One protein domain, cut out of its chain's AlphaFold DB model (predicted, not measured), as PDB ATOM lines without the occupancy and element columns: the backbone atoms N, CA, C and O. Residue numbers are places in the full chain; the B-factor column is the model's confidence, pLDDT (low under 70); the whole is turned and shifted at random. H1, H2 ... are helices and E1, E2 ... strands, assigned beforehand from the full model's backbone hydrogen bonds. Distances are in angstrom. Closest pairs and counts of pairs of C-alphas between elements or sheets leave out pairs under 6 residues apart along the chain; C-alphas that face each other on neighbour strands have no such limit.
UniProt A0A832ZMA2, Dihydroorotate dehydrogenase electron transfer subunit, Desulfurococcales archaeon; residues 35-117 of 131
ATOM      1  N   VAL A  35       8.456 -34.586  42.234       96.44
ATOM      2  CA  VAL A  35       7.347 -35.534  42.044       96.44
ATOM      3  C   VAL A  35       7.601 -36.876  42.740       96.44
ATOM      4  O   VAL A  35       6.665 -37.524  43.190       96.44
ATOM      5  N   THR A  36       8.865 -37.272  42.904       95.94
ATOM      6  CA  THR A  36       9.248 -38.491  43.632       95.94
ATOM      7  C   THR A  36       8.984 -38.387  45.132       95.94
ATOM      8  O   THR A  36       8.711 -39.397  45.775       95.94
ATOM      9  N   ASP A  37       9.017 -37.176  45.692       95.75
ATOM     10  CA  ASP A  37       8.662 -36.944  47.093       95.75
ATOM     11  C   ASP A  37       7.139 -36.986  47.262       95.75
ATOM     12  O   ASP A  37       6.635 -37.553  48.230       95.75
ATOM     13  N   LEU A  38       6.394 -36.442  46.295       96.88
ATOM     14  CA  LEU A  38       4.936 -36.548  46.248       96.88
ATOM     15  C   LEU A  38       4.479 -38.006  46.099       96.88
ATOM     16  O   LEU A  38       3.567 -38.423  46.808       96.88
ATOM     17  N   LEU A  39       5.158 -38.798  45.260       95.94
ATOM     18  CA  LEU A  39       4.899 -40.232  45.091       95.94
ATOM     19  C   LEU A  39       4.955 -40.984  46.426       95.94
ATOM     20  O   LEU A  39       4.147 -41.871  46.663       95.94
ATOM     21  N   SER A  40       5.858 -40.593  47.333       92.69
ATOM     22  CA  SER A  40       5.990 -41.241  48.644       92.69
ATOM     23  C   SER A  40       4.754 -41.111  49.547       92.69
ATOM     24  O   SER A  40       4.658 -41.831  50.543       92.69
ATOM     25  N   ARG A  41       3.828 -40.204  49.204       94.38
ATOM     26  CA  ARG A  41       2.553 -39.959  49.895       94.38
ATOM     27  C   ARG A  41       1.382 -40.722  49.279       94.38
ATOM     28  O   ARG A  41       0.294 -40.687  49.844       94.38
ATOM     29  N   VAL A  42       1.594 -41.366  48.136       94.75
ATOM     30  CA  VAL A  42       0.603 -42.210  47.469       94.75
ATOM     31  C   VAL A  42       0.820 -43.646  47.927       94.75
ATOM     32  O   VAL A  42       1.950 -44.141  47.931       94.75
ATOM     33  N   ASN A  43      -0.257 -44.326  48.311       94.81
ATOM     34  CA  ASN A  43      -0.193 -45.751  48.590       94.81
ATOM     35  C   ASN A  43      -0.201 -46.532  47.271       94.81
ATOM     36  O   ASN A  43      -1.249 -46.768  46.680       94.81
ATOM     37  N   LEU A  44       0.982 -46.911  46.786       95.25
ATOM     38  CA  LEU A  44       1.109 -47.614  45.506       95.25
ATOM     39  C   LEU A  44       0.476 -49.010  45.501       95.25
ATOM     40  O   LEU A  44       0.253 -49.548  44.425       95.25
ATOM     41  N   GLU A  45       0.173 -49.594  46.660       93.50
ATOM     42  CA  GLU A  45      -0.518 -50.888  46.731       93.50
ATOM     43  C   GLU A  45      -1.993 -50.802  46.306       93.50
ATOM     44  O   GLU A  45      -2.586 -51.828  45.983       93.50
ATOM     45  N   ASP A  46      -2.561 -49.593  46.232       95.44
ATOM     46  CA  ASP A  46      -3.930 -49.362  45.753       95.44
ATOM     47  C   ASP A  46      -4.035 -49.367  44.211       95.44
ATOM     48  O   ASP A  46      -5.117 -49.156  43.661       95.44
ATOM     49  N   TYR A  47      -2.923 -49.594  43.498       96.12
ATOM     50  CA  TYR A  47      -2.842 -49.530  42.039       96.12
ATOM     51  C   TYR A  47      -2.221 -50.799  41.443       96.12
ATOM     52  O   TYR A  47      -1.242 -51.341  41.955       96.12
ATOM     53  N   ASP A  48      -2.727 -51.226  40.284       97.44
ATOM     54  CA  ASP A  48      -2.214 -52.410  39.580       97.44
ATOM     55  C   ASP A  48      -0.923 -52.135  38.794       97.44
ATOM     56  O   ASP A  48      -0.121 -53.037  38.536       97.44
ATOM     57  N   THR A  49      -0.734 -50.896  38.333       97.81
ATOM     58  CA  THR A  49       0.334 -50.538  37.393       97.81
ATOM     59  C   THR A  49       0.869 -49.134  37.641       97.81
ATOM     60  O   THR A  49       0.108 -48.189  37.843       97.81
ATOM     61  N   LEU A  50       2.193 -48.992  37.561       98.19
ATOM     62  CA  LEU A  50       2.906 -47.722  37.625       98.19
ATOM     63  C   LEU A  50       3.594 -47.445  36.284       98.19
ATOM     64  O   LEU A  50       4.505 -48.166  35.879       98.19
ATOM     65  N   LEU A  51       3.175 -46.381  35.603       98.25
ATOM     66  CA  LEU A  51       3.777 -45.925  34.349       98.25
ATOM     67  C   LEU A  51       4.611 -44.673  34.620       98.25
ATOM     68  O   LEU A  51       4.091 -43.677  35.121       98.25
ATOM     69  N   VAL A  52       5.902 -44.712  34.298       98.25
ATOM     70  CA  VAL A  52       6.847 -43.639  34.623       98.25
ATOM     71  C   VAL A  52       7.463 -43.079  33.345       98.25
ATOM     72  O   VAL A  52       8.073 -43.804  32.562       98.25
ATOM     73  N   CYS A  53       7.348 -41.766  33.153       97.19
ATOM     74  CA  CYS A  53       8.006 -41.030  32.077       97.19
ATOM     75  C   CYS A  53       8.583 -39.712  32.616       97.19
ATOM     76  O   CYS A  53       7.995 -39.076  33.489       97.19
ATOM     77  N   GLY A  54       9.761 -39.313  32.137       95.19
ATOM     78  CA  GLY A  54      10.450 -38.104  32.593       95.19
ATOM     79  C   GLY A  54      11.971 -38.222  32.495       95.19
ATOM     80  O   GLY A  54      12.473 -39.102  31.810       95.19
ATOM     81  N   PRO A  55      12.741 -37.360  33.173       95.31
ATOM     82  CA  PRO A  55      14.194 -37.487  33.204       95.31
ATOM     83  C   PRO A  55      14.638 -38.813  33.832       95.31
ATOM     84  O   PRO A  55      14.050 -39.277  34.811       95.31
ATOM     85  N   GLU A  56      15.719 -39.409  33.334       96.44
ATOM     86  CA  GLU A  56      16.190 -40.707  33.828       96.44
ATOM     87  C   GLU A  56      16.536 -40.694  35.324       96.44
ATOM     88  O   GLU A  56      16.216 -41.640  36.039       96.44
ATOM     89  N   GLY A  57      17.098 -39.596  35.840       96.12
ATOM     90  CA  GLY A  57      17.376 -39.458  37.275       96.12
ATOM     91  C   GLY A  57      16.107 -39.477  38.136       96.12
ATOM     92  O   GLY A  57      16.121 -39.974  39.264       96.12
ATOM     93  N   MET A  58      14.985 -38.990  37.594       96.56
ATOM     94  CA  MET A  58      13.671 -39.095  38.229       96.56
ATOM     95  C   MET A  58      13.173 -40.543  38.194       96.56
ATOM     96  O   MET A  58      12.763 -41.071  39.226       96.56
ATOM     97  N   MET A  59      13.260 -41.209  37.037       97.81
ATOM     98  CA  MET A  59      12.882 -42.620  36.906       97.81
ATOM     99  C   MET A  59      13.692 -43.519  37.842       97.81
ATOM    100  O   MET A  59      13.119 -44.389  38.492       97.81
ATOM    101  N   LYS A  60      15.002 -43.283  37.973       97.69
ATOM    102  CA  LYS A  60      15.879 -44.052  38.863       97.69
ATOM    103  C   LYS A  60      15.446 -43.951  40.325       97.69
ATOM    104  O   LYS A  60      15.420 -44.963  41.020       97.69
ATOM    105  N   ARG A  61      15.041 -42.760  40.777       97.44
ATOM    106  CA  ARG A  61      14.468 -42.566  42.119       97.44
ATOM    107  C   ARG A  61      13.179 -43.365  42.321       97.44
ATOM    108  O   ARG A  61      12.999 -43.947  43.386       97.44
ATOM    109  N   VAL A  62      12.303 -43.417  41.314       98.12
ATOM    110  CA  VAL A  62      11.073 -44.227  41.368       98.12
ATOM    111  C   VAL A  62      11.398 -45.723  41.401       98.12
ATOM    112  O   VAL A  62      10.872 -46.438  42.249       98.12
ATOM    113  N   TYR A  63      12.312 -46.185  40.545       98.19
ATOM    114  CA  TYR A  63      12.800 -47.566  40.537       98.19
ATOM    115  C   TYR A  63      13.337 -47.982  41.914       98.19
ATOM    116  O   TYR A  63      12.944 -49.015  42.457       98.19
ATOM    117  N   ASP A  64      14.189 -47.154  42.524       97.44
ATOM    118  CA  ASP A  64      14.755 -47.432  43.847       97.44
ATOM    119  C   ASP A  64      13.695 -47.412  44.949       97.44
ATOM    120  O   ASP A  64      13.747 -48.232  45.868       97.44
ATOM    121  N   TYR A  65      12.706 -46.520  44.857       97.31
ATOM    122  CA  TYR A  65      11.576 -46.481  45.783       97.31
ATOM    123  C   TYR A  65      10.764 -47.784  45.739       97.31
ATOM    124  O   TYR A  65      10.518 -48.386  46.785       97.31
ATOM    125  N   VAL A  66      10.413 -48.259  44.540       97.56
ATOM    126  CA  VAL A  66       9.682 -49.524  44.342       97.56
ATOM    127  C   VAL A  66      10.512 -50.710  44.842       97.56
ATOM    128  O   VAL A  66      10.023 -51.515  45.639       97.56
ATOM    129  N   LYS A  67      11.790 -50.785  44.443       96.94
ATOM    130  CA  LYS A  67      12.694 -51.891  44.794       96.94
ATOM    131  C   LYS A  67      12.988 -51.957  46.294       96.94
ATOM    132  O   LYS A  67      12.894 -53.030  46.881       96.94
ATOM    133  N   SER A  68      13.320 -50.832  46.928       96.44
ATOM    134  CA  SER A  68      13.685 -50.790  48.358       96.44
ATOM    135  C   SER A  68      12.532 -51.150  49.296       96.44
ATOM    136  O   SER A  68      12.775 -51.650  50.392       96.44
ATOM    137  N   ARG A  69      11.286 -50.930  48.866       95.69
ATOM    138  CA  ARG A  69      10.077 -51.290  49.617       95.69
ATOM    139  C   ARG A  69       9.535 -52.679  49.281       95.69
ATOM    140  O   ARG A  69       8.561 -53.099  49.893       95.69
ATOM    141  N   GLY A  70      10.139 -53.386  48.323       95.62
ATOM    142  CA  GLY A  70       9.659 -54.696  47.878       95.62
ATOM    143  C   GLY A  70       8.253 -54.654  47.271       95.62
ATOM    144  O   GLY A  70       7.530 -55.647  47.347       95.62
ATOM    145  N   LEU A  71       7.852 -53.514  46.696       96.00
ATOM    146  CA  LEU A  71       6.529 -53.360  46.094       96.00
ATOM    147  C   LEU A  71       6.408 -54.260  44.861       96.00
ATOM    148  O   LEU A  71       7.331 -54.362  44.055       96.00
ATOM    149  N   ARG A  72       5.244 -54.896  44.704       94.88
ATOM    150  CA  ARG A  72       4.970 -55.848  43.612       94.88
ATOM    151  C   ARG A  72       4.201 -55.237  42.439       94.88
ATOM    152  O   ARG A  72       3.817 -55.969  41.531       94.88
ATOM    153  N   ILE A  73       3.979 -53.924  42.463       97.44
ATOM    154  CA  ILE A  73       3.278 -53.188  41.409       97.44
ATOM    155  C   ILE A  73       3.992 -53.351  40.061       97.44
ATOM    156  O   ILE A  73       5.212 -53.173  39.955       97.44
ATOM    157  N   TYR A  74       3.232 -53.685  39.017       98.25
ATOM    158  CA  TYR A  74       3.783 -53.802  37.671       98.25
ATOM    159  C   TYR A  74       4.237 -52.419  37.195       98.25
ATOM    160  O   TYR A  74       3.423 -51.516  37.026       98.25
ATOM    161  N   THR A  75       5.546 -52.228  37.030       98.56
ATOM    162  CA  THR A  75       6.124 -50.907  36.753       98.56
ATOM    163  C   THR A  75       6.793 -50.877  35.386       98.56
ATOM    164  O   THR A  75       7.613 -51.745  35.078       98.56
ATOM    165  N   GLN A  76       6.466 -49.854  34.600       98.62
ATOM    166  CA  GLN A  76       7.048 -49.578  33.291       98.62
ATOM    167  C   GLN A  76       7.707 -48.197  33.266       98.62
ATOM    168  O   GLN A  76       7.158 -47.217  33.770       98.62
ATOM    169  N   PHE A  77       8.867 -48.115  32.623       98.56
ATOM    170  CA  PHE A  77       9.654 -46.901  32.447       98.56
ATOM    171  C   PHE A  77       9.793 -46.606  30.959       98.56
ATOM    172  O   PHE A  77      10.394 -47.388  30.224       98.56
ATOM    173  N   SER A  78       9.247 -45.478  30.513       98.31
ATOM    174  CA  SER A  78       9.439 -44.982  29.150       98.31
ATOM    175  C   SER A  78      10.760 -44.222  29.084       98.31
ATOM    176  O   SER A  78      10.798 -43.017  29.345       98.31
ATOM    177  N   LEU A  79      11.843 -44.933  28.776       96.06
ATOM    178  CA  LEU A  79      13.193 -44.394  28.809       96.06
ATOM    179  C   LEU A  79      13.532 -43.576  27.561       96.06
ATOM    180  O   LEU A  79      13.243 -43.973  26.434       96.06
ATOM    181  N   GLU A  80      14.250 -42.478  27.775       92.62
ATOM    182  CA  GLU A  80      14.882 -41.700  26.719       92.62
ATOM    183  C   GLU A  80      16.410 -41.748  26.869       92.62
ATOM    184  O   GLU A  80      16.964 -41.611  27.958       92.62
ATOM    185  N   ARG A  81      17.103 -41.940  25.747       94.31
ATOM    186  CA  ARG A  81      18.562 -41.843  25.608       94.31
ATOM    187  C   ARG A  81      18.868 -41.089  24.323       94.31
ATOM    188  O   ARG A  81      18.003 -40.973  23.458       94.31
ATOM    189  N   TYR A  82      20.117 -40.663  24.140       95.19
ATOM    190  CA  TYR A  82      20.539 -40.094  22.864       95.19
ATOM    191  C   TYR A  82      20.448 -41.145  21.740       95.19
ATOM    192  O   TYR A  82      21.302 -42.027  21.593       95.19
ATOM    193  N   ILE A  83      19.382 -41.074  20.940       95.81
ATOM    194  CA  ILE A  83      19.154 -41.943  19.784       95.81
ATOM    195  C   ILE A  83      19.716 -41.247  18.546       95.81
ATOM    196  O   ILE A  83      19.196 -40.230  18.102       95.81
ATOM    197  N   LYS A  84      20.771 -41.826  17.961       95.44
ATOM    198  CA  LYS A  84      21.373 -41.311  16.723       95.44
ATOM    199  C   LYS A  84      20.803 -41.985  15.477       95.44
ATOM    200  O   LYS A  84      20.240 -41.323  14.620       95.44
ATOM    201  N   CYS A  85      20.966 -43.305  15.363       96.31
ATOM    202  CA  CYS A  85      20.544 -44.026  14.156       96.31
ATOM    203  C   CYS A  85      19.068 -44.450  14.157       96.31
ATOM    204  O   CYS A  85      18.502 -44.619  13.088       96.31
ATOM    205  N   GLY A  86      18.463 -44.697  15.324       96.38
ATOM    206  CA  GLY A  86      17.083 -45.194  15.434       96.38
ATOM    207  C   GLY A  86      16.835 -46.622  14.924       96.38
ATOM    208  O   GLY A  86      15.722 -47.111  15.044       96.38
ATOM    209  N   ILE A  87      17.851 -47.298  14.380       96.81
ATOM    210  CA  ILE A  87      17.730 -48.616  13.723       96.81
ATOM    211  C   ILE A  87      18.689 -49.667  14.307       96.81
ATOM    212  O   ILE A  87      19.024 -50.659  13.667       96.81
ATOM    213  N   GLY A  88      19.205 -49.423  15.513       94.81
ATOM    214  CA  GLY A  88      19.983 -50.403  16.273       94.81
ATOM    215  C   GLY A  88      21.469 -50.533  15.930       94.81
ATOM    216  O   GLY A  88      22.168 -51.281  16.607       94.81
ATOM    217  N   ILE A  89      21.996 -49.811  14.945       95.69
ATOM    218  CA  ILE A  89      23.378 -50.026  14.474       95.69
ATOM    219  C   ILE A  89      24.454 -49.270  15.269       95.69
ATOM    220  O   ILE A  89      25.590 -49.723  15.330       95.69
ATOM    221  N   CYS A  90      24.134 -48.113  15.867       94.56
ATOM    222  CA  CYS A  90      25.165 -47.212  16.409       94.56
ATOM    223  C   CYS A  90      25.457 -47.381  17.908       94.56
ATOM    224  O   CYS A  90      26.493 -46.921  18.374       94.56
ATOM    225  N   GLY A  91      24.533 -47.962  18.682       93.56
ATOM    226  CA  GLY A  91      24.694 -48.148  20.131       93.56
ATOM    227  C   GLY A  91      24.657 -46.874  20.995       93.56
ATOM    228  O   GLY A  91      24.845 -46.972  22.202       93.56
ATOM    229  N   SER A  92      24.386 -45.687  20.436       95.06
ATOM    230  CA  SER A  92      24.303 -44.434  21.219       95.06
ATOM    231  C   SER A  92      23.244 -44.501  22.325       95.06
ATOM    232  O   SER A  92      23.457 -43.988  23.416       95.06
ATOM    233  N   CYS A  93      22.144 -45.207  22.060       96.00
ATOM    234  CA  CYS A  93      21.043 -45.414  22.994       96.00
ATOM    235  C   CYS A  93      21.145 -46.736  23.775       96.00
ATOM    236  O   CYS A  93      20.118 -47.316  24.128       96.00
ATOM    237  N   ALA A  94      22.347 -47.294  23.928       94.94
ATOM    238  CA  ALA A  94      22.511 -48.585  24.583       94.94
ATOM    239  C   ALA A  94      22.303 -48.497  26.103       94.94
ATOM    240  O   ALA A  94      22.708 -47.522  26.734       94.94
ATOM    241  N   LEU A  95      21.720 -49.560  26.655       94.06
ATOM    242  CA  LEU A  95      21.615 -49.877  28.073       94.06
ATOM    243  C   LEU A  95      22.277 -51.234  28.317       94.06
ATOM    244  O   LEU A  95      21.600 -52.258  28.321       94.06
ATOM    245  N   ASN A  96      23.609 -51.251  28.407       88.19
ATOM    246  CA  ASN A  96      24.429 -52.458  28.596       88.19
ATOM    247  C   ASN A  96      23.879 -53.757  27.943       88.19
ATOM    248  O   ASN A  96      23.523 -54.708  28.633       88.19
ATOM    249  N   GLY A  97      23.796 -53.794  26.609       86.69
ATOM    250  CA  GLY A  97      23.306 -54.955  25.847       86.69
ATOM    251  C   GLY A  97      21.913 -54.768  25.242       86.69
ATOM    252  O   GLY A  97      21.641 -55.337  24.188       86.69
ATOM    253  N   LEU A  98      21.088 -53.896  25.824       95.50
ATOM    254  CA  LEU A  98      19.823 -53.440  25.240       95.50
ATOM    255  C   LEU A  98      20.023 -52.124  24.475       95.50
ATOM    256  O   LEU A  98      20.991 -51.396  24.702       95.50
ATOM    257  N   ARG A  99      19.113 -51.783  23.565       96.44
ATOM    258  CA  ARG A  99      19.087 -50.529  22.798       96.44
ATOM    259  C   ARG A  99      17.692 -49.928  22.878       96.44
ATOM    260  O   ARG A  99      16.754 -50.499  22.338       96.44
ATOM    261  N   VAL A 100      17.566 -48.720  23.432       97.44
ATOM    262  CA  VAL A 100      16.261 -48.039  23.583       97.44
ATOM    263  C   VAL A 100      15.476 -47.971  22.265       97.44
ATOM    264  O   VAL A 100      14.274 -48.196  22.269       97.44
ATOM    265  N   CYS A 101      16.141 -47.730  21.128       97.12
ATOM    266  CA  CYS A 101      15.470 -47.638  19.824       97.12
ATOM    267  C   CYS A 101      14.967 -48.968  19.229       97.12
ATOM    268  O   CYS A 101      14.212 -48.926  18.264       97.12
ATOM    269  N   CYS A 102      15.393 -50.125  19.744       97.00
ATOM    270  CA  CYS A 102      15.004 -51.435  19.199       97.00
ATOM    271  C   CYS A 102      14.313 -52.319  20.230       97.00
ATOM    272  O   CYS A 102      13.335 -52.979  19.907       97.00
ATOM    273  N   ASP A 103      14.845 -52.331  21.448       97.19
ATOM    274  CA  ASP A 103      14.388 -53.180  22.546       97.19
ATOM    275  C   ASP A 103      13.433 -52.421  23.487       97.19
ATOM    276  O   ASP A 103      12.759 -53.036  24.304       97.19
ATOM    277  N   GLY A 104      13.387 -51.087  23.379       96.25
ATOM    278  CA  GLY A 104      12.524 -50.208  24.167       96.25
ATOM    279  C   GLY A 104      11.429 -49.531  23.329       96.25
ATOM    280  O   GLY A 104      10.931 -50.123  22.372       96.25
ATOM    281  N   PRO A 105      11.029 -48.285  23.668       96.44
ATOM    282  CA  PRO A 105      11.555 -47.434  24.746       96.44
ATOM    283  C   PRO A 105      10.998 -47.772  26.138       96.44
ATOM    284  O   PRO A 105      11.440 -47.193  27.126       96.44
ATOM    285  N   VAL A 106      10.024 -48.681  26.222       98.25
ATOM    286  CA  VAL A 106       9.357 -49.046  27.475       98.25
ATOM    287  C   VAL A 106      10.010 -50.287  28.072       98.25
ATOM    288  O   VAL A 106       9.999 -51.344  27.452       98.25
ATOM    289  N   PHE A 107      10.542 -50.154  29.284       98.38
ATOM    290  CA  PHE A 107      11.229 -51.221  30.012       98.38
ATOM    291  C   PHE A 107      10.566 -51.482  31.364       98.38
ATOM    292  O   PHE A 107      10.051 -50.564  32.003       98.38
ATOM    293  N   THR A 108      10.591 -52.726  31.822       98.31
ATOM    294  CA  THR A 108      10.112 -53.124  33.153       98.31
ATOM    295  C   THR A 108      11.215 -53.049  34.210       98.31
ATOM    296  O   THR A 108      12.391 -52.851  33.899       98.31
ATOM    297  N   MET A 109      10.853 -53.261  35.483       98.00
ATOM    298  CA  MET A 109      11.833 -53.400  36.572       98.00
ATOM    299  C   MET A 109      12.907 -54.455  36.256       98.00
ATOM    300  O   MET A 109      14.088 -54.208  36.484       98.00
ATOM    301  N   SER A 110      12.508 -55.615  35.725       96.81
ATOM    302  CA  SER A 110      13.429 -56.709  35.400       96.81
ATOM    303  C   SER A 110      14.321 -56.403  34.203       96.81
ATOM    304  O   SER A 110      15.490 -56.772  34.225       96.81
ATOM    305  N   ASP A 111      13.812 -55.697  33.190       97.44
ATOM    306  CA  ASP A 111      14.613 -55.360  32.002       97.44
ATOM    307  C   ASP A 111      15.763 -54.403  32.343       97.44
ATOM    308  O   ASP A 111      16.822 -54.444  31.721       97.44
ATOM    309  N   LEU A 112      15.557 -53.532  33.337       96.88
ATOM    310  CA  LEU A 112      16.551 -52.551  33.776       96.88
ATOM    311  C   LEU A 112      17.561 -53.121  34.781       96.88
ATOM    312  O   LEU A 112      18.592 -52.489  35.037       96.88
ATOM    313  N   GLU A 113      17.304 -54.296  35.354       95.38
ATOM    314  CA  GLU A 113      18.198 -54.904  36.333       95.38
ATOM    315  C   GLU A 113      19.540 -55.301  35.695       95.38
ATOM    316  O   GLU A 113      19.602 -55.956  34.663       95.38
ATOM    317  N   GLY A 114      20.651 -54.869  36.303       93.88
ATOM    318  CA  GLY A 114      21.999 -55.131  35.778       93.88
ATOM    319  C   GLY A 114      22.407 -54.276  34.566       93.88
ATOM    320  O   GLY A 114      23.521 -54.431  34.057       93.88
ATOM    321  N   THR A 115      21.552 -53.352  34.121       96.12
ATOM    322  CA  THR A 115      21.895 -52.369  33.084       96.12
ATOM    323  C   THR A 115      22.652 -51.164  33.665       96.12
ATOM    324  O   THR A 115      22.847 -51.046  34.875       96.12
ATOM    325  N   ASP A 116      23.083 -50.238  32.803       95.12
ATOM    326  CA  ASP A 116      23.662 -48.944  33.203       95.12
ATOM    327  C   ASP A 116      22.601 -47.839  33.425       95.12
ATOM    328  O   ASP A 116      22.936 -46.658  33.569       95.12
ATOM    329  N   PHE A 117      21.319 -48.215  33.513       96.75
ATOM    330  CA  PHE A 117      20.215 -47.322  33.860       96.75
ATOM    331  C   PHE A 117      20.465 -46.572  35.180       96.75
ATOM    332  O   PHE A 117      20.774 -47.153  36.226       96.75
TER     333      PHE A 117
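Overview. This is residues 35 to 117 of the 131 residues of the protein "Dihydroorotate dehydrogenase electron transfer subunit" of Desulfurococcales archaeon (UniProt A0A832ZMA2). A small sheet of three strands, E1, E2 and E3, has one helix, H2, packed over one of its faces, and a lobe made mostly of loop, residues 79 to 99 with the short helix H3, extends the model at one end. The short helix H1 sits by H2 toward the other end, and the short H4 follows E3 directly and only grazes the sheet. The printed part has 83 residues, with four named helices and three named strands in the order H1 E1 H2 E2 H3 E3 H4; the sheet's order is E1 E2 E3, mixed. The class is mixed, helices and strands, with 39 residues, under half, in named elements. The whole is compact, with a radius of gyration of the C-alphas of 13.5 A, yet only just elongated, spanning 42 by 21 by 18 A.

Arrangement. H1, residues 35 to 39, only just touches H2, residues 56 to 68, with 3 pairs of C-alphas within 8 A; the closest are those of Thr 36 and Val 62, 6.4 A apart, and H2 touches H1 with residues 58 to 62 alone. E1, residues 49 to 53, is parallel to E2, residues 74 to 78, at 15 degrees, with N 50 and O 74 within hydrogen-bond range at 2.9 A. H2 is on the sheet at a height over the sheet of 10.0 A, over E1 and E2, and runs along the strands, at 8 degrees to E2 on the local plane. E1, H2 and E2 form a strand-helix-strand unit, two parallel strands joined through a helix, with a right-handed crossover; the sheet with H2 on one face makes two layers. The closest C-alphas of E1 and H2 are those of Val 52 and Met 59, 6.5 A apart. H3, residues 100 to 103, is not on the sheet and is apart from H2. E3, residues 106 to 108, is antiparallel to E2 at 146 degrees, with N 77 and O 107 2.8 A apart, within hydrogen-bond range. H4, residues 109 to 112, is close to but not clearly touching H2, the closest C-alphas, of Tyr 63 and Met 109, being 7.1 A apart. Every O i to N i+4 pair is within hydrogen-bond range in H1 and H2; H3 and H4 are too short for such a pair, and each has 0 of 1 O i to N i+3 pairs within range.

Along the chain. H1 begins at C-alpha 35, (7.347, -35.534, 42.044). E1 is 13.3 A long, H2 17.9 A from C-alpha 56 at (16.190, -40.707, 33.828), and E2 13.5 A. H3, E3 and H4 are short, and H4 ends at C-alpha 112, (16.551, -52.551, 33.776).

Size, cuts and confidence. The two C-alphas farthest apart, of Arg 41 and Ile 89, are 42.3 A apart. The printed part has no cut. The link from E2 to H3 is long, 21 residues, and in it residues 94 to 95 pair with 98 to 99, antiparallel. The mean pLDDT of the printed part is 96.1, and no printed residue is under 70.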